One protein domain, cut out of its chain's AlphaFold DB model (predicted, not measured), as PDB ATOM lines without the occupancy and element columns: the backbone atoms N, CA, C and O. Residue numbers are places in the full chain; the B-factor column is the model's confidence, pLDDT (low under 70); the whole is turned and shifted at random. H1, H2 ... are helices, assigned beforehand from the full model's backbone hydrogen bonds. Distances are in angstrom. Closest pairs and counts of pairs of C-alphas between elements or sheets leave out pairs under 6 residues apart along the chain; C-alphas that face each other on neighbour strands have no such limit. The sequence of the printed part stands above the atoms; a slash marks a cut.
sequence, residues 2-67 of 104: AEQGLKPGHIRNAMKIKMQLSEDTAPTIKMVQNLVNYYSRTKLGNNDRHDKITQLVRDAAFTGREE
ATOM      1  N   ALA A   2     231.607 173.103 199.882       81.38
ATOM      2  CA  ALA A   2     230.341 173.042 199.137       81.38
ATOM      3  C   ALA A   2     230.526 173.408 197.650       81.38
ATOM      4  O   ALA A   2     230.087 172.667 196.782       81.38
ATOM      5  N   GLU A   3     231.297 174.462 197.364       83.44
ATOM      6  CA  GLU A   3     231.691 174.857 195.994       83.44
ATOM      7  C   GLU A   3     232.477 173.772 195.248       83.44
ATOM      8  O   GLU A   3     232.418 173.663 194.034       83.44
ATOM      9  N   GLN A   4     233.199 172.934 195.996       85.00
ATOM     10  CA  GLN A   4     233.998 171.827 195.462       85.00
ATOM     11  C   GLN A   4     233.146 170.565 195.229       85.00
ATOM     12  O   GLN A   4     233.694 169.505 194.946       85.00
ATOM     13  N   GLY A   5     231.822 170.635 195.426       83.44
ATOM     14  CA  GLY A   5     230.909 169.505 195.237       83.44
ATOM     15  C   GLY A   5     231.059 168.379 196.265       83.44
ATOM     16  O   GLY A   5     230.615 167.256 196.021       83.44
ATOM     17  N   LEU A   6     231.690 168.633 197.418       87.69
ATOM     18  CA  LEU A   6     231.876 167.602 198.440       87.69
ATOM     19  C   LEU A   6     230.538 167.189 199.065       87.69
ATOM     20  O   LEU A   6     229.701 168.025 199.407       87.69
ATOM     21  N   LYS A   7     230.362 165.881 199.285       90.25
ATOM     22  CA  LYS A   7     229.161 165.336 199.933       90.25
ATOM     23  C   LYS A   7     229.045 165.830 201.387       90.25
ATOM     24  O   LYS A   7     230.065 165.896 202.077       90.25
ATOM     25  N   PRO A   8     227.825 166.070 201.910       89.81
ATOM     26  CA  PRO A   8     227.616 166.561 203.277       89.81
ATOM     27  C   PRO A   8     228.319 165.741 204.370       89.81
ATOM     28  O   PRO A   8     228.872 166.314 205.303       89.81
ATOM     29  N   GLY A   9     228.379 164.411 204.236       92.75
ATOM     30  CA  GLY A   9     229.112 163.555 205.179       92.75
ATOM     31  C   GLY A   9     230.623 163.819 205.193       92.75
ATOM     32  O   GLY A   9     231.230 163.897 206.258       92.75
ATOM     33  N   HIS A  10     231.232 164.044 204.024       93.69
ATOM     34  CA  HIS A  10     232.651 164.405 203.932       93.69
ATOM     35  C   HIS A  10     232.908 165.801 204.502       93.69
ATOM     36  O   HIS A  10     233.910 166.009 205.181       93.69
ATOM     37  N   ILE A  11     231.984 166.742 204.282       93.12
ATOM     38  CA  ILE A  11     232.055 168.087 204.864       93.12
ATOM     39  C   ILE A  11     231.979 168.011 206.391       93.12
ATOM     40  O   ILE A  11     232.798 168.632 207.061       93.12
ATOM     41  N   ARG A  12     231.071 167.197 206.948       93.69
ATOM     42  CA  ARG A  12     230.974 166.956 208.397       93.69
ATOM     43  C   ARG A  12     232.279 166.395 208.965       93.69
ATOM     44  O   ARG A  12     232.788 166.913 209.952       93.69
ATOM     45  N   ASN A  13     232.850 165.374 208.328       93.81
ATOM     46  CA  ASN A  13     234.109 164.773 208.780       93.81
ATOM     47  C   ASN A  13     235.276 165.768 208.698       93.81
ATOM     48  O   ASN A  13     236.073 165.872 209.628       93.81
ATOM     49  N   ALA A  14     235.341 166.559 207.626       92.88
ATOM     50  CA  ALA A  14     236.324 167.625 207.493       92.88
ATOM     51  C   ALA A  14     236.131 168.726 208.550       92.88
ATOM     52  O   ALA A  14     237.123 169.231 209.065       92.88
ATOM     53  N   MET A  15     234.889 169.080 208.904       90.69
ATOM     54  CA  MET A  15     234.588 170.019 209.994       90.69
ATOM     55  C   MET A  15     235.092 169.488 211.334       90.69
ATOM     56  O   MET A  15     235.761 170.226 212.046       90.69
ATOM     57  N   LYS A  16     234.864 168.207 211.645       92.62
ATOM     58  CA  LYS A  16     235.395 167.587 212.869       92.62
ATOM     59  C   LYS A  16     236.908 167.721 212.979       92.62
ATOM     60  O   LYS A  16     237.408 168.126 214.018       92.62
ATOM     61  N   ILE A  17     237.628 167.430 211.897       92.69
ATOM     62  CA  ILE A  17     239.094 167.498 211.879       92.69
ATOM     63  C   ILE A  17     239.573 168.954 211.944       92.69
ATOM     64  O   ILE A  17     240.411 169.297 212.771       92.69
ATOM     65  N   LYS A  18     239.034 169.830 211.087       92.31
ATOM     66  CA  LYS A  18     239.505 171.218 210.957       92.31
ATOM     67  C   LYS A  18     239.126 172.102 212.139       92.31
ATOM     68  O   LYS A  18     239.875 173.012 212.468       92.31
ATOM     69  N   MET A  19     237.969 171.854 212.743       90.69
ATOM     70  CA  MET A  19     237.441 172.625 213.870       90.69
ATOM     71  C   MET A  19     237.613 171.883 215.202       90.69
ATOM     72  O   MET A  19     237.113 172.354 216.215       90.69
ATOM     73  N   GLN A  20     238.308 170.737 215.195       91.88
ATOM     74  CA  GLN A  20     238.611 169.920 216.378       91.88
ATOM     75  C   GLN A  20     237.355 169.569 217.198       91.88
ATOM     76  O   GLN A  20     237.372 169.560 218.426       91.88
ATOM     77  N   LEU A  21     236.248 169.282 216.503       89.69
ATOM     78  CA  LEU A  21     234.963 168.956 217.127       89.69
ATOM     79  C   LEU A  21     234.899 167.467 217.482       89.69
ATOM     80  O   LEU A  21     235.212 166.596 216.660       89.69
ATOM     81  N   SER A  22     234.421 167.178 218.693       86.44
ATOM     82  CA  SER A  22     234.021 165.831 219.107       86.44
ATOM     83  C   SER A  22     232.746 165.390 218.376       86.44
ATOM     84  O   SER A  22     232.043 166.212 217.790       86.44
ATOM     85  N   GLU A  23     232.418 164.093 218.380       85.12
ATOM     86  CA  GLU A  23     231.160 163.616 217.769       85.12
ATOM     87  C   GLU A  23     229.919 164.297 218.363       85.12
ATOM     88  O   GLU A  23     229.016 164.652 217.609       85.12
ATOM     89  N   ASP A  24     229.923 164.561 219.671       86.12
ATOM     90  CA  ASP A  24     228.784 165.150 220.390       86.12
ATOM     91  C   ASP A  24     228.597 166.645 220.105       86.12
ATOM     92  O   ASP A  24     227.499 167.183 220.231       86.12
ATOM     93  N   THR A  25     229.673 167.331 219.711       89.00
ATOM     94  CA  THR A  25     229.656 168.766 219.381       89.00
ATOM     95  C   THR A  25     229.568 169.018 217.879       89.00
ATOM     96  O   THR A  25     229.247 170.126 217.444       89.00
ATOM     97  N   ALA A  26     229.840 167.997 217.063       89.19
ATOM     98  CA  ALA A  26     229.772 168.100 215.621       89.19
ATOM     99  C   ALA A  26     228.319 168.257 215.146       89.19
ATOM    100  O   ALA A  26     227.423 167.548 215.611       89.19
ATOM    101  N   PRO A  27     228.067 169.114 214.142       90.75
ATOM    102  CA  PRO A  27     226.735 169.252 213.578       90.75
ATOM    103  C   PRO A  27     226.254 167.913 213.012       90.75
ATOM    104  O   PRO A  27     227.022 167.134 212.434       90.75
ATOM    105  N   THR A  28     224.960 167.644 213.152       93.38
ATOM    106  CA  THR A  28     224.353 166.447 212.562       93.38
ATOM    107  C   THR A  28     224.474 166.479 211.037       93.38
ATOM    108  O   THR A  28     224.517 167.546 210.417       93.38
ATOM    109  N   ILE A  29     224.478 165.303 210.400       93.31
ATOM    110  CA  ILE A  29     224.536 165.203 208.930       93.31
ATOM    111  C   ILE A  29     223.402 166.008 208.276       93.31
ATOM    112  O   ILE A  29     223.641 166.715 207.298       93.31
ATOM    113  N   LYS A  30     222.191 165.967 208.850       93.44
ATOM    114  CA  LYS A  30     221.024 166.715 208.359       93.44
ATOM    115  C   LYS A  30     221.253 168.229 208.379       93.44
ATOM    116  O   LYS A  30     220.893 168.919 207.430       93.44
ATOM    117  N   MET A  31     221.886 168.746 209.429       93.69
ATOM    118  CA  MET A  31     222.202 170.170 209.549       93.69
ATOM    119  C   MET A  31     223.236 170.607 208.507       93.69
ATOM    120  O   MET A  31     223.037 171.621 207.838       93.69
ATOM    121  N   VAL A  32     224.288 169.807 208.300       93.75
ATOM    122  CA  VAL A  32     225.286 170.066 207.248       93.75
ATOM    123  C   VAL A  32     224.640 170.020 205.864       93.75
ATOM    124  O   VAL A  32     224.907 170.884 205.035       93.75
ATOM    125  N   GLN A  33     223.749 169.061 205.611       93.25
ATOM    126  CA  GLN A  33     223.035 168.958 204.341       93.25
ATOM    127  C   GLN A  33     222.144 170.176 204.074       93.25
ATOM    128  O   GLN A  33     222.190 170.735 202.980       93.25
ATOM    129  N   ASN A  34     221.385 170.631 205.073       94.31
ATOM    130  CA  ASN A  34     220.565 171.837 204.955       94.31
ATOM    131  C   ASN A  34     221.416 173.083 204.688       94.31
ATOM    132  O   ASN A  34     221.070 173.880 203.816       94.31
ATOM    133  N   LEU A  35     222.546 173.225 205.389       92.75
ATOM    134  CA  LEU A  35     223.481 174.331 205.193       92.75
ATOM    135  C   LEU A  35     224.057 174.337 203.773       92.75
ATOM    136  O   LEU A  35     224.049 175.373 203.113       92.75
ATOM    137  N   VAL A  36     224.525 173.180 203.295       90.88
ATOM    138  CA  VAL A  36     225.064 173.025 201.936       90.88
ATOM    139  C   VAL A  36     223.991 173.350 200.901       90.88
ATOM    140  O   VAL A  36     224.254 174.131 199.997       90.88
ATOM    141  N   ASN A  37     222.769 172.839 201.061       88.12
ATOM    142  CA  ASN A  37     221.661 173.119 200.146       88.12
ATOM    143  C   ASN A  37     221.309 174.611 200.094       88.12
ATOM    144  O   ASN A  37     221.133 175.170 199.012       88.12
ATOM    145  N   TYR A  38     221.210 175.261 201.254       89.75
ATOM    146  CA  TYR A  38     220.942 176.693 201.342       89.75
ATOM    147  C   TYR A  38     222.050 177.512 200.673       89.75
ATOM    148  O   TYR A  38     221.773 178.404 199.869       89.75
ATOM    149  N   TYR A  39     223.308 177.175 200.958       88.38
ATOM    150  CA  TYR A  39     224.466 177.834 200.370       88.38
ATOM    151  C   TYR A  39     224.510 177.649 198.848       88.38
ATOM    152  O   TYR A  39     224.658 178.625 198.120       88.38
ATOM    153  N   SER A  40     224.276 176.436 198.344       85.00
ATOM    154  CA  SER A  40     224.235 176.175 196.903       85.00
ATOM    155  C   SER A  40     223.136 176.967 196.196       85.00
ATOM    156  O   SER A  40     223.359 177.509 195.117       85.00
ATOM    157  N   ARG A  41     221.955 177.093 196.812       80.56
ATOM    158  CA  ARG A  41     220.839 177.871 196.252       80.56
ATOM    159  C   ARG A  41     221.111 179.373 196.232       80.56
ATOM    160  O   ARG A  41     220.740 180.036 195.274       80.56
ATOM    161  N   THR A  42     221.720 179.906 197.289       83.25
ATOM    162  CA  THR A  42     221.862 181.361 197.477       83.25
ATOM    163  C   THR A  42     223.180 181.929 196.966       83.25
ATOM    164  O   THR A  42     223.241 183.119 196.665       83.25
ATOM    165  N   LYS A  43     224.241 181.118 196.905       83.50
ATOM    166  CA  LYS A  43     225.605 181.559 196.578       83.50
ATOM    167  C   LYS A  43     226.187 180.894 195.342       83.50
ATOM    168  O   LYS A  43     226.991 181.526 194.674       83.50
ATOM    169  N   LEU A  44     225.774 179.665 195.027       79.62
ATOM    170  CA  LEU A  44     226.312 178.915 193.884       79.62
ATOM    171  C   LEU A  44     225.384 178.878 192.682       79.62
ATOM    172  O   LEU A  44     225.621 178.075 191.791       79.62
ATOM    173  N   GLY A  45     224.344 179.717 192.667       67.56
ATOM    174  CA  GLY A  45     223.494 179.883 191.494       67.56
ATOM    175  C   GLY A  45     223.033 178.539 190.941       67.56
ATOM    176  O   GLY A  45     223.317 178.206 189.800       67.56
ATOM    177  N   ASN A  46     222.300 177.739 191.723       59.06
ATOM    178  CA  ASN A  46     221.758 176.454 191.244       59.06
ATOM    179  C   ASN A  46     220.752 176.599 190.065       59.06
ATOM    180  O   ASN A  46     220.044 175.652 189.730       59.06
ATOM    181  N   ASN A  47     220.666 177.788 189.462       58.25
ATOM    182  CA  ASN A  47     219.879 178.113 188.290       58.25
ATOM    183  C   ASN A  47     220.670 177.998 186.973       58.25
ATOM    184  O   ASN A  47     220.049 178.020 185.920       58.25
ATOM    185  N   ASP A  48     221.991 177.778 186.981       60.91
ATOM    186  CA  ASP A  48     222.775 177.698 185.730       60.91
ATOM    187  C   ASP A  48     222.221 176.658 184.741       60.91
ATOM    188  O   ASP A  48     222.271 176.827 183.523       60.91
ATOM    189  N   ARG A  49     221.652 175.564 185.264       62.06
ATOM    190  CA  ARG A  49     220.969 174.552 184.448       62.06
ATOM    191  C   ARG A  49     219.519 174.894 184.167       62.06
ATOM    192  O   ARG A  49     219.053 174.567 183.088       62.06
ATOM    193  N   HIS A  50     218.804 175.505 185.105       66.75
ATOM    194  CA  HIS A  50     217.392 175.815 184.900       66.75
ATOM    195  C   HIS A  50     217.219 176.957 183.893       66.75
ATOM    196  O   HIS A  50     216.369 176.834 183.017       66.75
ATOM    197  N   ASP A  51     218.077 177.977 183.898       68.75
ATOM    198  CA  ASP A  51     218.093 179.007 182.854       68.75
ATOM    199  C   ASP A  51     218.440 178.413 181.487       68.75
ATOM    200  O   ASP A  51     217.774 178.702 180.496       68.75
ATOM    201  N   LYS A  52     219.424 177.507 181.440       70.50
ATOM    202  CA  LYS A  52     219.829 176.830 180.203       70.50
ATOM    203  C   LYS A  52     218.755 175.875 179.669       70.50
ATOM    204  O   LYS A  52     218.527 175.837 178.468       70.50
ATOM    205  N   ILE A  53     218.073 175.133 180.542       73.50
ATOM    206  CA  ILE A  53     216.928 174.278 180.184       73.50
ATOM    207  C   ILE A  53     215.750 175.148 179.737       73.50
ATOM    208  O   ILE A  53     215.127 174.850 178.727       73.50
ATOM    209  N   THR A  54     215.483 176.256 180.429       75.00
ATOM    210  CA  THR A  54     214.435 177.215 180.052       75.00
ATOM    211  C   THR A  54     214.712 177.826 178.682       75.00
ATOM    212  O   THR A  54     213.794 177.949 177.877       75.00
ATOM    213  N   GLN A  55     215.966 178.183 178.386       75.50
ATOM    214  CA  GLN A  55     216.373 178.641 177.056       75.50
ATOM    215  C   GLN A  55     216.215 177.548 176.003       75.50
ATOM    216  O   GLN A  55     215.573 177.800 174.996       75.50
ATOM    217  N   LEU A  56     216.695 176.326 176.255       80.56
ATOM    218  CA  LEU A  56     216.535 175.208 175.319       80.56
ATOM    219  C   LEU A  56     215.063 174.916 175.004       80.56
ATOM    220  O   LEU A  56     214.723 174.689 173.848       80.56
ATOM    221  N   VAL A  57     214.183 174.954 176.010       78.31
ATOM    222  CA  VAL A  57     212.737 174.786 175.812       78.31
ATOM    223  C   VAL A  57     212.163 175.939 174.992       78.31
ATOM    224  O   VAL A  57     211.378 175.694 174.086       78.31
ATOM    225  N   ARG A  58     212.562 177.189 175.260       74.25
ATOM    226  CA  ARG A  58     212.108 178.351 174.476       74.25
ATOM    227  C   ARG A  58     212.580 178.295 173.025       74.25
ATOM    228  O   ARG A  58     211.768 178.527 172.138       74.25
ATOM    229  N   ASP A  59     213.841 177.952 172.789       77.19
ATOM    230  CA  ASP A  59     214.427 177.846 171.451       77.19
ATOM    231  C   ASP A  59     213.808 176.684 170.658       77.19
ATOM    232  O   ASP A  59     213.566 176.808 169.460       77.19
ATOM    233  N   ALA A  60     213.502 175.566 171.327       70.69
ATOM    234  CA  ALA A  60     212.800 174.439 170.716       70.69
ATOM    235  C   ALA A  60     211.317 174.743 170.434       70.69
ATOM    236  O   ALA A  60     210.776 174.257 169.445       70.69
ATOM    237  N   ALA A  61     210.666 175.541 171.285       63.62
ATOM    238  CA  ALA A  61     209.246 175.874 171.170       63.62
ATOM    239  C   ALA A  61     208.951 177.024 170.195       63.62
ATOM    240  O   ALA A  61     207.850 177.100 169.669       63.62
ATOM    241  N   PHE A  62     209.899 177.933 169.952       57.97
ATOM    242  CA  PHE A  62     209.693 179.097 169.086       57.97
ATOM    243  C   PHE A  62     210.656 179.075 167.899       57.97
ATOM    244  O   PHE A  62     211.650 179.793 167.852       57.97
ATOM    245  N   THR A  63     210.322 178.277 166.885       65.25
ATOM    246  CA  THR A  63     211.103 178.168 165.636       65.25
ATOM    247  C   THR A  63     210.795 179.275 164.614       65.25
ATOM    248  O   THR A  63     211.329 179.272 163.505       65.25
ATOM    249  N   GLY A  64     209.922 180.230 164.960       60.91
ATOM    250  CA  GLY A  64     209.539 181.351 164.088       60.91
ATOM    251  C   GLY A  64     208.679 180.957 162.877       60.91
ATOM    252  O   GLY A  64     208.441 181.790 162.008       60.91
ATOM    253  N   ARG A  65     208.215 179.701 162.813       58.41
ATOM    254  CA  ARG A  65     207.276 179.176 161.803       58.41
ATOM    255  C   ARG A  65     205.856 178.961 162.333       58.41
ATOM    256  O   ARG A  65     205.022 178.420 161.615       58.41
ATOM    257  N   GLU A  66     205.598 179.361 163.572       57.34
ATOM    258  CA  GLU A  66     204.309 179.177 164.239       57.34
ATOM    259  C   GLU A  66     203.230 180.041 163.557       57.34
ATOM    260  O   GLU A  66     203.374 181.262 163.446       57.34
ATOM    261  N   GLU A  67     202.140 179.419 163.100       58.09
ATOM    262  CA  GLU A  67     200.916 180.140 162.743       58.09
ATOM    263  C   GLU A  67     200.296 180.694 164.037       58.09
ATOM    264  O   GLU A  67     200.251 180.003 165.054       58.09
TER     265      GLU A  67
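This is residues 2 to 67 of the 104 residues of an uncharacterized protein of Phytophthora parasitica (strain INRA-310) (UniProt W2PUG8). Look first at H2, the longest helix: H1 meets its side about perpendicular to it, and the two make a small head, from which residues 47 to 67, with H3 among them, stick out as a free arm. That arm makes much of the length of the whole, which is a rod in outline, spanning 67 by 18 by 15 A. The printed part has 66 residues with three named helices, in the order H1, H2, H3 along the chain, and no named strand; the class is all helix. It is extended, with a radius of gyration of the C-alphas of 19.4 A.

Start from H2, residues 29 to 43. H1, residues 8 to 18, touches it, and their closest C-alphas are those of Pro 8 and Gln 33, 5.3 A apart. Their lines stand at 80 degrees, about perpendicular. H3, residues 48 to 61, is apart from H2 and from H1. In the backbones of H1 and H2, every O i to N i+4 pair is within hydrogen-bond range; in H3, 9 of 10 are.

Find C-alpha 29 at (224.536, 165.203, 208.930); from there H2 runs 20.5 A to C-alpha 43. Go back to C-alpha 8 at (227.616, 166.561, 203.277), where H1 begins its 14.9 A. H3 measures 20.0 A and ends at C-alpha 61, at (209.246, 175.874, 171.170).

The two C-alphas farthest apart are those of Ser 22 and Glu 67, 66.9 A. Without residues 47 to 67, which stand free, the body spans 33 by 17 by 13 A. The printed part has no cut. The link from H2 to H3 is tight, with 4 residues, and that from H1 to H2 is short, with 10. In this predicted model, pLDDT is under 70 at residues 45 to 51 and 61 to 67.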